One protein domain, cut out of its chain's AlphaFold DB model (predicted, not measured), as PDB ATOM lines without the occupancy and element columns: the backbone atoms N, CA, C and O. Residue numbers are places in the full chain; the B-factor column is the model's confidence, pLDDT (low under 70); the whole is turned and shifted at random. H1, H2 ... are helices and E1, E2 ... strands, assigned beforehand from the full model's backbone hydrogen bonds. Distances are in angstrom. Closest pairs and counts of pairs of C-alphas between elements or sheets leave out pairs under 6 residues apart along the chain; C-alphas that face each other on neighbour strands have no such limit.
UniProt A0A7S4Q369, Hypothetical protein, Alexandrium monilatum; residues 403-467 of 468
ATOM      1  N   LYS A 403     -29.999 -36.889 -29.773       80.94
ATOM      2  CA  LYS A 403     -31.021 -36.358 -28.857       80.94
ATOM      3  C   LYS A 403     -32.340 -36.139 -29.583       80.94
ATOM      4  O   LYS A 403     -32.396 -35.486 -30.624       80.94
ATOM      5  N   VAL A 404     -33.415 -36.641 -28.991       84.25
ATOM      6  CA  VAL A 404     -34.734 -36.688 -29.607       84.25
ATOM      7  C   VAL A 404     -35.799 -36.223 -28.620       84.25
ATOM      8  O   VAL A 404     -35.789 -36.597 -27.452       84.25
ATOM      9  N   CYS A 405     -36.744 -35.408 -29.078       87.25
ATOM     10  CA  CYS A 405     -37.896 -34.985 -28.293       87.25
ATOM     11  C   CYS A 405     -39.020 -36.024 -28.411       87.25
ATOM     12  O   CYS A 405     -39.589 -36.233 -29.487       87.25
ATOM     13  N   VAL A 406     -39.348 -36.661 -27.293       89.12
ATOM     14  CA  VAL A 406     -40.368 -37.701 -27.150       89.12
ATOM     15  C   VAL A 406     -41.600 -37.095 -26.489       89.12
ATOM     16  O   VAL A 406     -41.498 -36.434 -25.462       89.12
ATOM     17  N   THR A 407     -42.774 -37.303 -27.077       90.25
ATOM     18  CA  THR A 407     -44.074 -36.975 -26.477       90.25
ATOM     19  C   THR A 407     -44.740 -38.268 -26.028       90.25
ATOM     20  O   THR A 407     -44.979 -39.145 -26.864       90.25
ATOM     21  N   LEU A 408     -45.033 -38.382 -24.736       89.00
ATOM     22  CA  LEU A 408     -45.659 -39.560 -24.139       89.00
ATOM     23  C   LEU A 408     -47.195 -39.508 -24.269       89.00
ATOM     24  O   LEU A 408     -47.769 -38.498 -24.692       89.00
ATOM     25  N   GLN A 409     -47.879 -40.609 -23.943       87.06
ATOM     26  CA  GLN A 409     -49.345 -40.714 -23.993       87.06
ATOM     27  C   GLN A 409     -50.054 -39.732 -23.048       87.06
ATOM     28  O   GLN A 409     -51.127 -39.239 -23.390       87.06
ATOM     29  N   ASP A 410     -49.422 -39.388 -21.925       84.56
ATOM     30  CA  ASP A 410     -49.892 -38.377 -20.967       84.56
ATOM     31  C   ASP A 410     -49.777 -36.927 -21.492       84.56
ATOM     32  O   ASP A 410     -50.191 -35.980 -20.827       84.56
ATOM     33  N   GLY A 411     -49.221 -36.736 -22.696       82.06
ATOM     34  CA  GLY A 411     -49.005 -35.432 -23.321       82.06
ATOM     35  C   GLY A 411     -47.720 -34.722 -22.883       82.06
ATOM     36  O   GLY A 411     -47.396 -33.667 -23.440       82.06
ATOM     37  N   SER A 412     -46.958 -35.288 -21.943       85.31
ATOM     38  CA  SER A 412     -45.674 -34.744 -21.508       85.31
ATOM     39  C   SER A 412     -44.601 -34.900 -22.591       85.31
ATOM     40  O   SER A 412     -44.631 -35.821 -23.412       85.31
ATOM     41  N   LYS A 413     -43.646 -33.963 -22.622       88.56
ATOM     42  CA  LYS A 413     -42.510 -33.972 -23.553       88.56
ATOM     43  C   LYS A 413     -41.209 -34.162 -22.786       88.56
ATOM     44  O   LYS A 413     -40.974 -33.459 -21.807       88.56
ATOM     45  N   ARG A 414     -40.353 -35.072 -23.244       85.88
ATOM     46  CA  ARG A 414     -39.031 -35.348 -22.662       85.88
ATOM     47  C   ARG A 414     -37.973 -35.432 -23.752       85.88
ATOM     48  O   ARG A 414     -38.268 -35.827 -24.875       85.88
ATOM     49  N   ILE A 415     -36.742 -35.060 -23.419       85.75
ATOM     50  CA  ILE A 415     -35.594 -35.277 -24.301       85.75
ATOM     51  C   ILE A 415     -35.010 -36.645 -23.955       85.75
ATOM     52  O   ILE A 415     -34.619 -36.878 -22.814       85.75
ATOM     53  N   ALA A 416     -34.971 -37.532 -24.939       81.75
ATOM     54  CA  ALA A 416     -34.371 -38.851 -24.860       81.75
ATOM     55  C   ALA A 416     -33.097 -38.888 -25.701       81.75
ATOM     56  O   ALA A 416     -33.023 -38.252 -26.753       81.75
ATOM     57  N   THR A 417     -32.102 -39.642 -25.254       83.50
ATOM     58  CA  THR A 417     -30.904 -39.913 -26.048       83.50
ATOM     59  C   THR A 417     -31.058 -41.292 -26.664       83.50
ATOM     60  O   THR A 417     -31.081 -42.278 -25.933       83.50
ATOM     61  N   LEU A 418     -31.156 -41.358 -27.989       79.81
ATOM     62  CA  LEU A 418     -31.066 -42.609 -28.724       79.81
ATOM     63  C   LEU A 418     -29.599 -43.043 -28.734       79.81
ATOM     64  O   LEU A 418     -28.756 -42.340 -29.289       79.81
ATOM     65  N   ARG A 419     -29.292 -44.162 -28.074       71.94
ATOM     66  CA  ARG A 419     -27.912 -44.638 -27.888       71.94
ATOM     67  C   ARG A 419     -27.349 -45.359 -29.113       71.94
ATOM     68  O   ARG A 419     -26.133 -45.402 -29.265       71.94
ATOM     69  N   ASP A 420     -28.223 -45.892 -29.964       72.44
ATOM     70  CA  ASP A 420     -27.860 -46.604 -31.187       72.44
ATOM     71  C   ASP A 420     -28.645 -46.075 -32.396       72.44
ATOM     72  O   ASP A 420     -29.838 -46.349 -32.565       72.44
ATOM     73  N   ASP A 421     -27.959 -45.320 -33.251       70.06
ATOM     74  CA  ASP A 421     -28.464 -44.781 -34.512       70.06
ATOM     75  C   ASP A 421     -28.036 -45.610 -35.741       70.06
ATOM     76  O   ASP A 421     -28.363 -45.245 -36.877       70.06
ATOM     77  N   ARG A 422     -27.362 -46.759 -35.548       66.44
ATOM     78  CA  ARG A 422     -26.897 -47.610 -36.656       66.44
ATOM     79  C   ARG A 422     -28.067 -48.090 -37.515       66.44
ATOM     80  O   ARG A 422     -29.094 -48.545 -37.000       66.44
ATOM     81  N   GLY A 423     -27.907 -47.990 -38.834       66.00
ATOM     82  CA  GLY A 423     -28.884 -48.462 -39.821       66.00
ATOM     83  C   GLY A 423     -30.153 -47.610 -39.953       66.00
ATOM     84  O   GLY A 423     -30.974 -47.898 -40.818       66.00
ATOM     85  N   LEU A 424     -30.327 -46.525 -39.179       67.50
ATOM     86  CA  LEU A 424     -31.487 -45.627 -39.347       67.50
ATOM     87  C   LEU A 424     -31.539 -44.971 -40.732       67.50
ATOM     88  O   LEU A 424     -32.616 -44.634 -41.221       67.50
ATOM     89  N   CYS A 425     -30.379 -44.774 -41.358       58.62
ATOM     90  CA  CYS A 425     -30.253 -44.262 -42.720       58.62
ATOM     91  C   CYS A 425     -30.613 -45.296 -43.802       58.62
ATOM     92  O   CYS A 425     -30.861 -44.905 -44.940       58.62
ATOM     93  N   GLU A 426     -30.643 -46.583 -43.452       61.28
ATOM     94  CA  GLU A 426     -30.954 -47.706 -44.345       61.28
ATOM     95  C   GLU A 426     -32.425 -48.133 -44.244       61.28
ATOM     96  O   GLU A 426     -32.928 -48.830 -45.127       61.28
ATOM     97  N   CYS A 427     -33.144 -47.683 -43.205       59.12
ATOM     98  CA  CYS A 427     -34.593 -47.843 -43.108       59.12
ATOM     99  C   CYS A 427     -35.278 -47.227 -44.339       59.12
ATOM    100  O   CYS A 427     -35.019 -46.075 -44.707       59.12
ATOM    101  N   ALA A 428     -36.166 -47.989 -44.980       52.22
ATOM    102  CA  ALA A 428     -36.869 -47.526 -46.165       52.22
ATOM    103  C   ALA A 428     -37.762 -46.308 -45.834       52.22
ATOM    104  O   ALA A 428     -38.241 -46.112 -44.723       52.22
ATOM    105  N   GLY A 429     -37.911 -45.392 -46.794       54.09
ATOM    106  CA  GLY A 429     -38.657 -44.143 -46.602       54.09
ATOM    107  C   GLY A 429     -37.770 -42.918 -46.360       54.09
ATOM    108  O   GLY A 429     -37.574 -42.486 -45.230       54.09
ATOM    109  N   ARG A 430     -37.300 -42.331 -47.471       50.25
ATOM    110  CA  ARG A 430     -36.666 -41.002 -47.639       50.25
ATOM    111  C   ARG A 430     -36.410 -40.225 -46.337       50.25
ATOM    112  O   ARG A 430     -37.157 -39.311 -45.988       50.25
ATOM    113  N   ALA A 431     -35.298 -40.540 -45.687       52.69
ATOM    114  CA  ALA A 431     -34.657 -39.637 -44.755       52.69
ATOM    115  C   ALA A 431     -33.806 -38.645 -45.566       52.69
ATOM    116  O   ALA A 431     -32.977 -39.048 -46.382       52.69
ATOM    117  N   GLY A 432     -34.040 -37.340 -45.409       49.78
ATOM    118  CA  GLY A 432     -33.199 -36.327 -46.047       49.78
ATOM    119  C   GLY A 432     -31.826 -36.328 -45.382       49.78
ATOM    120  O   GLY A 432     -31.695 -35.795 -44.281       49.78
ATOM    121  N   LEU A 433     -30.833 -36.956 -46.016       48.66
ATOM    122  CA  LEU A 433     -29.464 -37.038 -45.508       48.66
ATOM    123  C   LEU A 433     -28.604 -35.949 -46.162       48.66
ATOM    124  O   LEU A 433     -28.451 -35.919 -47.383       48.66
ATOM    125  N   HIS A 434     -28.007 -35.074 -45.355       37.53
ATOM    126  CA  HIS A 434     -26.961 -34.158 -45.812       37.53
ATOM    127  C   HIS A 434     -25.807 -34.191 -44.806       37.53
ATOM    128  O   HIS A 434     -26.033 -34.114 -43.606       37.53
ATOM    129  N   GLN A 435     -24.571 -34.371 -45.284       36.56
ATOM    130  CA  GLN A 435     -23.361 -34.422 -44.442       36.56
ATOM    131  C   GLN A 435     -23.447 -35.382 -43.232       36.56
ATOM    132  O   GLN A 435     -22.946 -35.079 -42.154       36.56
ATOM    133  N   GLY A 436     -24.089 -36.544 -43.392       48.00
ATOM    134  CA  GLY A 436     -24.188 -37.551 -42.325       48.00
ATOM    135  C   GLY A 436     -25.167 -37.211 -41.194       48.00
ATOM    136  O   GLY A 436     -25.268 -37.975 -40.243       48.00
ATOM    137  N   GLN A 437     -25.918 -36.111 -41.301       53.38
ATOM    138  CA  GLN A 437     -27.015 -35.780 -40.396       53.38
ATOM    139  C   GLN A 437     -28.362 -36.034 -41.080       53.38
ATOM    140  O   GLN A 437     -28.564 -35.709 -42.256       53.38
ATOM    141  N   ILE A 438     -29.287 -36.642 -40.336       62.53
ATOM    142  CA  ILE A 438     -30.650 -36.897 -40.798       62.53
ATOM    143  C   ILE A 438     -31.510 -35.683 -40.434       62.53
ATOM    144  O   ILE A 438     -31.792 -35.465 -39.262       62.53
ATOM    145  N   PHE A 439     -31.955 -34.908 -41.425       58.38
ATOM    146  CA  PHE A 439     -32.739 -33.682 -41.194       58.38
ATOM    147  C   PHE A 439     -34.257 -33.882 -41.315       58.38
ATOM    148  O   PHE A 439     -35.036 -33.004 -40.946       58.38
ATOM    149  N   ALA A 440     -34.700 -35.035 -41.820       64.38
ATOM    150  CA  ALA A 440     -36.111 -35.397 -41.919       64.38
ATOM    151  C   ALA A 440     -36.287 -36.905 -41.718       64.38
ATOM    152  O   ALA A 440     -35.525 -37.686 -42.284       64.38
ATOM    153  N   TRP A 441     -37.290 -37.312 -40.935       73.00
ATOM    154  CA  TRP A 441     -37.604 -38.720 -40.669       73.00
ATOM    155  C   TRP A 441     -38.854 -39.158 -41.431       73.00
ATOM    156  O   TRP A 441     -39.909 -38.525 -41.346       73.00
ATOM    157  N   GLY A 442     -38.731 -40.258 -42.177       73.38
ATOM    158  CA  GLY A 442     -39.867 -40.968 -42.756       73.38
ATOM    159  C   GLY A 442     -40.688 -41.697 -41.687       73.38
ATOM    160  O   GLY A 442     -40.261 -41.849 -40.542       73.38
ATOM    161  N   LYS A 443     -41.883 -42.174 -42.056       74.81
ATOM    162  CA  LYS A 443     -42.777 -42.902 -41.133       74.81
ATOM    163  C   LYS A 443     -42.124 -44.162 -40.548       74.81
ATOM    164  O   LYS A 443     -42.333 -44.459 -39.378       74.81
ATOM    165  N   GLU A 444     -41.318 -44.855 -41.344       77.12
ATOM    166  CA  GLU A 444     -40.618 -46.082 -40.943       77.12
ATOM    167  C   GLU A 444     -39.457 -45.782 -39.986       77.12
ATOM    168  O   GLU A 444     -39.329 -46.433 -38.954       77.12
ATOM    169  N   VAL A 445     -38.697 -44.709 -40.244       77.75
ATOM    170  CA  VAL A 445     -37.653 -44.210 -39.330       77.75
ATOM    171  C   VAL A 445     -38.256 -43.829 -37.973       77.75
ATOM    172  O   VAL A 445     -37.708 -44.166 -36.929       77.75
ATOM    173  N   HIS A 446     -39.424 -43.174 -37.960       80.44
ATOM    174  CA  HIS A 446     -40.128 -42.859 -36.713       80.44
ATOM    175  C   HIS A 446     -40.527 -44.112 -35.921       80.44
ATOM    176  O   HIS A 446     -40.383 -44.112 -34.700       80.44
ATOM    177  N   ALA A 447     -41.029 -45.150 -36.593       82.50
ATOM    178  CA  ALA A 447     -41.421 -46.398 -35.943       82.50
ATOM    179  C   ALA A 447     -40.210 -47.129 -35.344       82.50
ATOM    180  O   ALA A 447     -40.267 -47.584 -34.204       82.50
ATOM    181  N   GLU A 448     -39.091 -47.167 -36.071       83.19
ATOM    182  CA  GLU A 448     -37.868 -47.823 -35.606       83.19
ATOM    183  C   GLU A 448     -37.229 -47.089 -34.417       83.19
ATOM    184  O   GLU A 448     -36.814 -47.722 -33.448       83.19
ATOM    185  N   VAL A 449     -37.219 -45.751 -34.423       83.25
ATOM    186  CA  VAL A 449     -36.748 -44.965 -33.268       83.25
ATOM    187  C   VAL A 449     -37.623 -45.208 -32.034       83.25
ATOM    188  O   VAL A 449     -37.090 -45.331 -30.934       83.25
ATOM    189  N   ILE A 450     -38.949 -45.305 -32.191       86.38
ATOM    190  CA  ILE A 450     -39.859 -45.630 -31.077       86.38
ATOM    191  C   ILE A 450     -39.530 -47.013 -30.508       86.38
ATOM    192  O   ILE A 450     -39.321 -47.127 -29.304       86.38
ATOM    193  N   ARG A 451     -39.391 -48.027 -31.372       85.00
ATOM    194  CA  ARG A 451     -39.054 -49.401 -30.971       85.00
ATOM    195  C   ARG A 451     -37.761 -49.467 -30.153       85.00
ATOM    196  O   ARG A 451     -37.689 -50.191 -29.164       85.00
ATOM    197  N   ARG A 452     -36.733 -48.712 -30.555       86.19
ATOM    198  CA  ARG A 452     -35.437 -48.675 -29.856       86.19
ATOM    199  C   ARG A 452     -35.512 -47.946 -28.518       86.19
ATOM    200  O   ARG A 452     -34.960 -48.426 -27.539       86.19
ATOM    201  N   LEU A 453     -36.237 -46.831 -28.447       84.62
ATOM    202  CA  LEU A 453     -36.449 -46.121 -27.182       84.62
ATOM    203  C   LEU A 453     -37.277 -46.949 -26.185       84.62
ATOM    204  O   LEU A 453     -37.024 -46.886 -24.983       84.62
ATOM    205  N   GLU A 454     -38.223 -47.752 -26.674       86.56
ATOM    206  CA  GLU A 454     -38.960 -48.721 -25.858       86.56
ATOM    207  C   GLU A 454     -38.056 -49.846 -25.337       86.56
ATOM    208  O   GLU A 454     -38.154 -50.199 -24.162       86.56
ATOM    209  N   ALA A 455     -37.128 -50.349 -26.159       83.38
ATOM    210  CA  ALA A 455     -36.114 -51.316 -25.724       83.38
ATOM    211  C   ALA A 455     -35.162 -50.739 -24.656       83.38
ATOM    212  O   ALA A 455     -34.772 -51.453 -23.735       83.38
ATOM    213  N   ASP A 456     -34.873 -49.437 -24.722       80.12
ATOM    214  CA  ASP A 456     -34.117 -48.691 -23.704       80.12
ATOM    215  C   ASP A 456     -34.957 -48.358 -22.444       80.12
ATOM    216  O   ASP A 456     -34.490 -47.655 -21.542       80.12
ATOM    217  N   GLY A 457     -36.198 -48.856 -22.359       82.12
ATOM    218  CA  GLY A 457     -37.062 -48.761 -21.180       82.12
ATOM    219  C   GLY A 457     -38.039 -47.580 -21.165       82.12
ATOM    220  O   GLY A 457     -38.675 -47.343 -20.135       82.12
ATOM    221  N   MET A 458     -38.198 -46.827 -22.262       79.88
ATOM    222  CA  MET A 458     -39.209 -45.762 -22.355       79.88
ATOM    223  C   MET A 458     -40.538 -46.283 -22.899       79.88
ATOM    224  O   MET A 458     -40.662 -46.538 -24.087       79.88
ATOM    225  N   THR A 459     -41.572 -46.365 -22.065       84.75
ATOM    226  CA  THR A 459     -42.901 -46.839 -22.484       84.75
ATOM    227  C   THR A 459     -43.880 -45.694 -22.757       84.75
ATOM    228  O   THR A 459     -43.749 -44.586 -22.235       84.75
ATOM    229  N   GLY A 460     -44.891 -45.955 -23.591       83.81
ATOM    230  CA  GLY A 460     -45.989 -45.013 -23.830       83.81
ATOM    231  C   GLY A 460     -45.629 -43.848 -24.757       83.81
ATOM    232  O   GLY A 460     -46.118 -42.735 -24.566       83.81
ATOM    233  N   ILE A 461     -44.787 -44.077 -25.767       87.94
ATOM    234  CA  ILE A 461     -44.377 -43.043 -26.721       87.94
ATOM    235  C   ILE A 461     -45.478 -42.816 -27.767       87.94
ATOM    236  O   ILE A 461     -45.843 -43.712 -28.520       87.94
ATOM    237  N   ARG A 462     -45.995 -41.586 -27.860       86.44
ATOM    238  CA  ARG A 462     -47.012 -41.199 -28.856       86.44
ATOM    239  C   ARG A 462     -46.401 -40.566 -30.102       86.44
ATOM    240  O   ARG A 462     -46.924 -40.713 -31.204       86.44
ATOM    241  N   ARG A 463     -45.342 -39.773 -29.930       84.56
ATOM    242  CA  ARG A 463     -44.698 -39.045 -31.029       84.56
ATOM    243  C   ARG A 463     -43.240 -38.776 -30.719       84.56
ATOM    244  O   ARG A 463     -42.899 -38.452 -29.590       84.56
ATOM    245  N   VAL A 464     -42.413 -38.801 -31.755       86.19
ATOM    246  CA  VAL A 464     -40.988 -38.504 -31.658       86.19
ATOM    247  C   VAL A 464     -40.616 -37.438 -32.693       86.19
ATOM    248  O   VAL A 464     -41.154 -37.445 -33.801       86.19
ATOM    249  N   ARG A 465     -39.755 -36.480 -32.337       82.00
ATOM    250  CA  ARG A 465     -39.233 -35.429 -33.227       82.00
ATOM    251  C   ARG A 465     -37.757 -35.162 -32.948       82.00
ATOM    252  O   ARG A 465     -37.348 -35.176 -31.793       82.00
ATOM    253  N   ILE A 466     -36.997 -34.835 -33.988       75.81
ATOM    254  CA  ILE A 466     -35.620 -34.340 -33.851       75.81
ATOM    255  C   ILE A 466     -35.655 -33.026 -33.057       75.81
ATOM    256  O   ILE A 466     -36.520 -32.179 -33.311       75.81
ATOM    257  N   CYS A 467     -34.768 -32.875 -32.071       63.81
ATOM    258  CA  CYS A 467     -34.577 -31.582 -31.418       63.81
ATOM    259  C   CYS A 467     -33.941 -30.606 -32.426       63.81
ATOM    260  O   CYS A 467     -32.948 -30.989 -33.043       63.81
TER     261      CYS A 467
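This is residues 403 to 467 of the 468 residues of the protein "Hypothetical protein" of Alexandrium monilatum (UniProt A0A7S4Q369). A strongly twisted sheet of three strands, E2, E1 and E5, has the helix H1 packed across one face, making two layers, a sheet with a helix on one face. A small hairpin, E3 and E4, makes the other end of the long axis, and the long link 419 to 431 leads to it from E2. The 65 printed residues hold one named helix and five named strands, along the chain E1 E2 E3 E4 H1 E5, class mixed; both sheets, E2 - E1 - E5 and E3 - E4, are antiparallel. The whole is compact, radius of gyration of the C-alphas 11.5 A, yet elongated, spanning 34 by 19 by 18 A.

Find C-alpha 403 at (-31.021, -36.358, -28.857); there E1, residues 403 to 408, begins and runs 15.7 A. E2, residues 413 to 418, runs back over 15.2 A. Look next for E3, residues 432 to 434, and E4, residues 437 to 440. H1, residues 443 to 455, starts at C-alpha 443 (-42.777, -42.902, -41.133) and covers 18.8 A. E5, residues 461 to 466, ends at C-alpha 466 (-35.620, -34.340, -33.851).

Start at E1, the inner strand: N 404 and O 416 of its hairpin with E2 are 2.8 A apart, and N 405 and O 465 of E5 also 2.8 A. H1 is on this sheet at a height over the sheet of 8.3 A, across the strands, at 64 degrees to E5 on the local plane; it lies over E5 and only just over E1, with 3 C-alphas. The closest C-alphas of H1 and E5 are those of His 446 and Val 464, 6.7 A. Every O i to N i+4 pair in H1 is within hydrogen-bond range. In the hairpin E3 and E4, N 439 and O 432 are 3.0 A apart; E3 and H1 are apart.

The two C-alphas farthest apart, of Asp 410 and Gln 435, are 35.6 A apart. The printed part has no cut, and the link E2 to E3 is long. Look for low pLDDT, under 70, at residues 422 to 440 and residue 467.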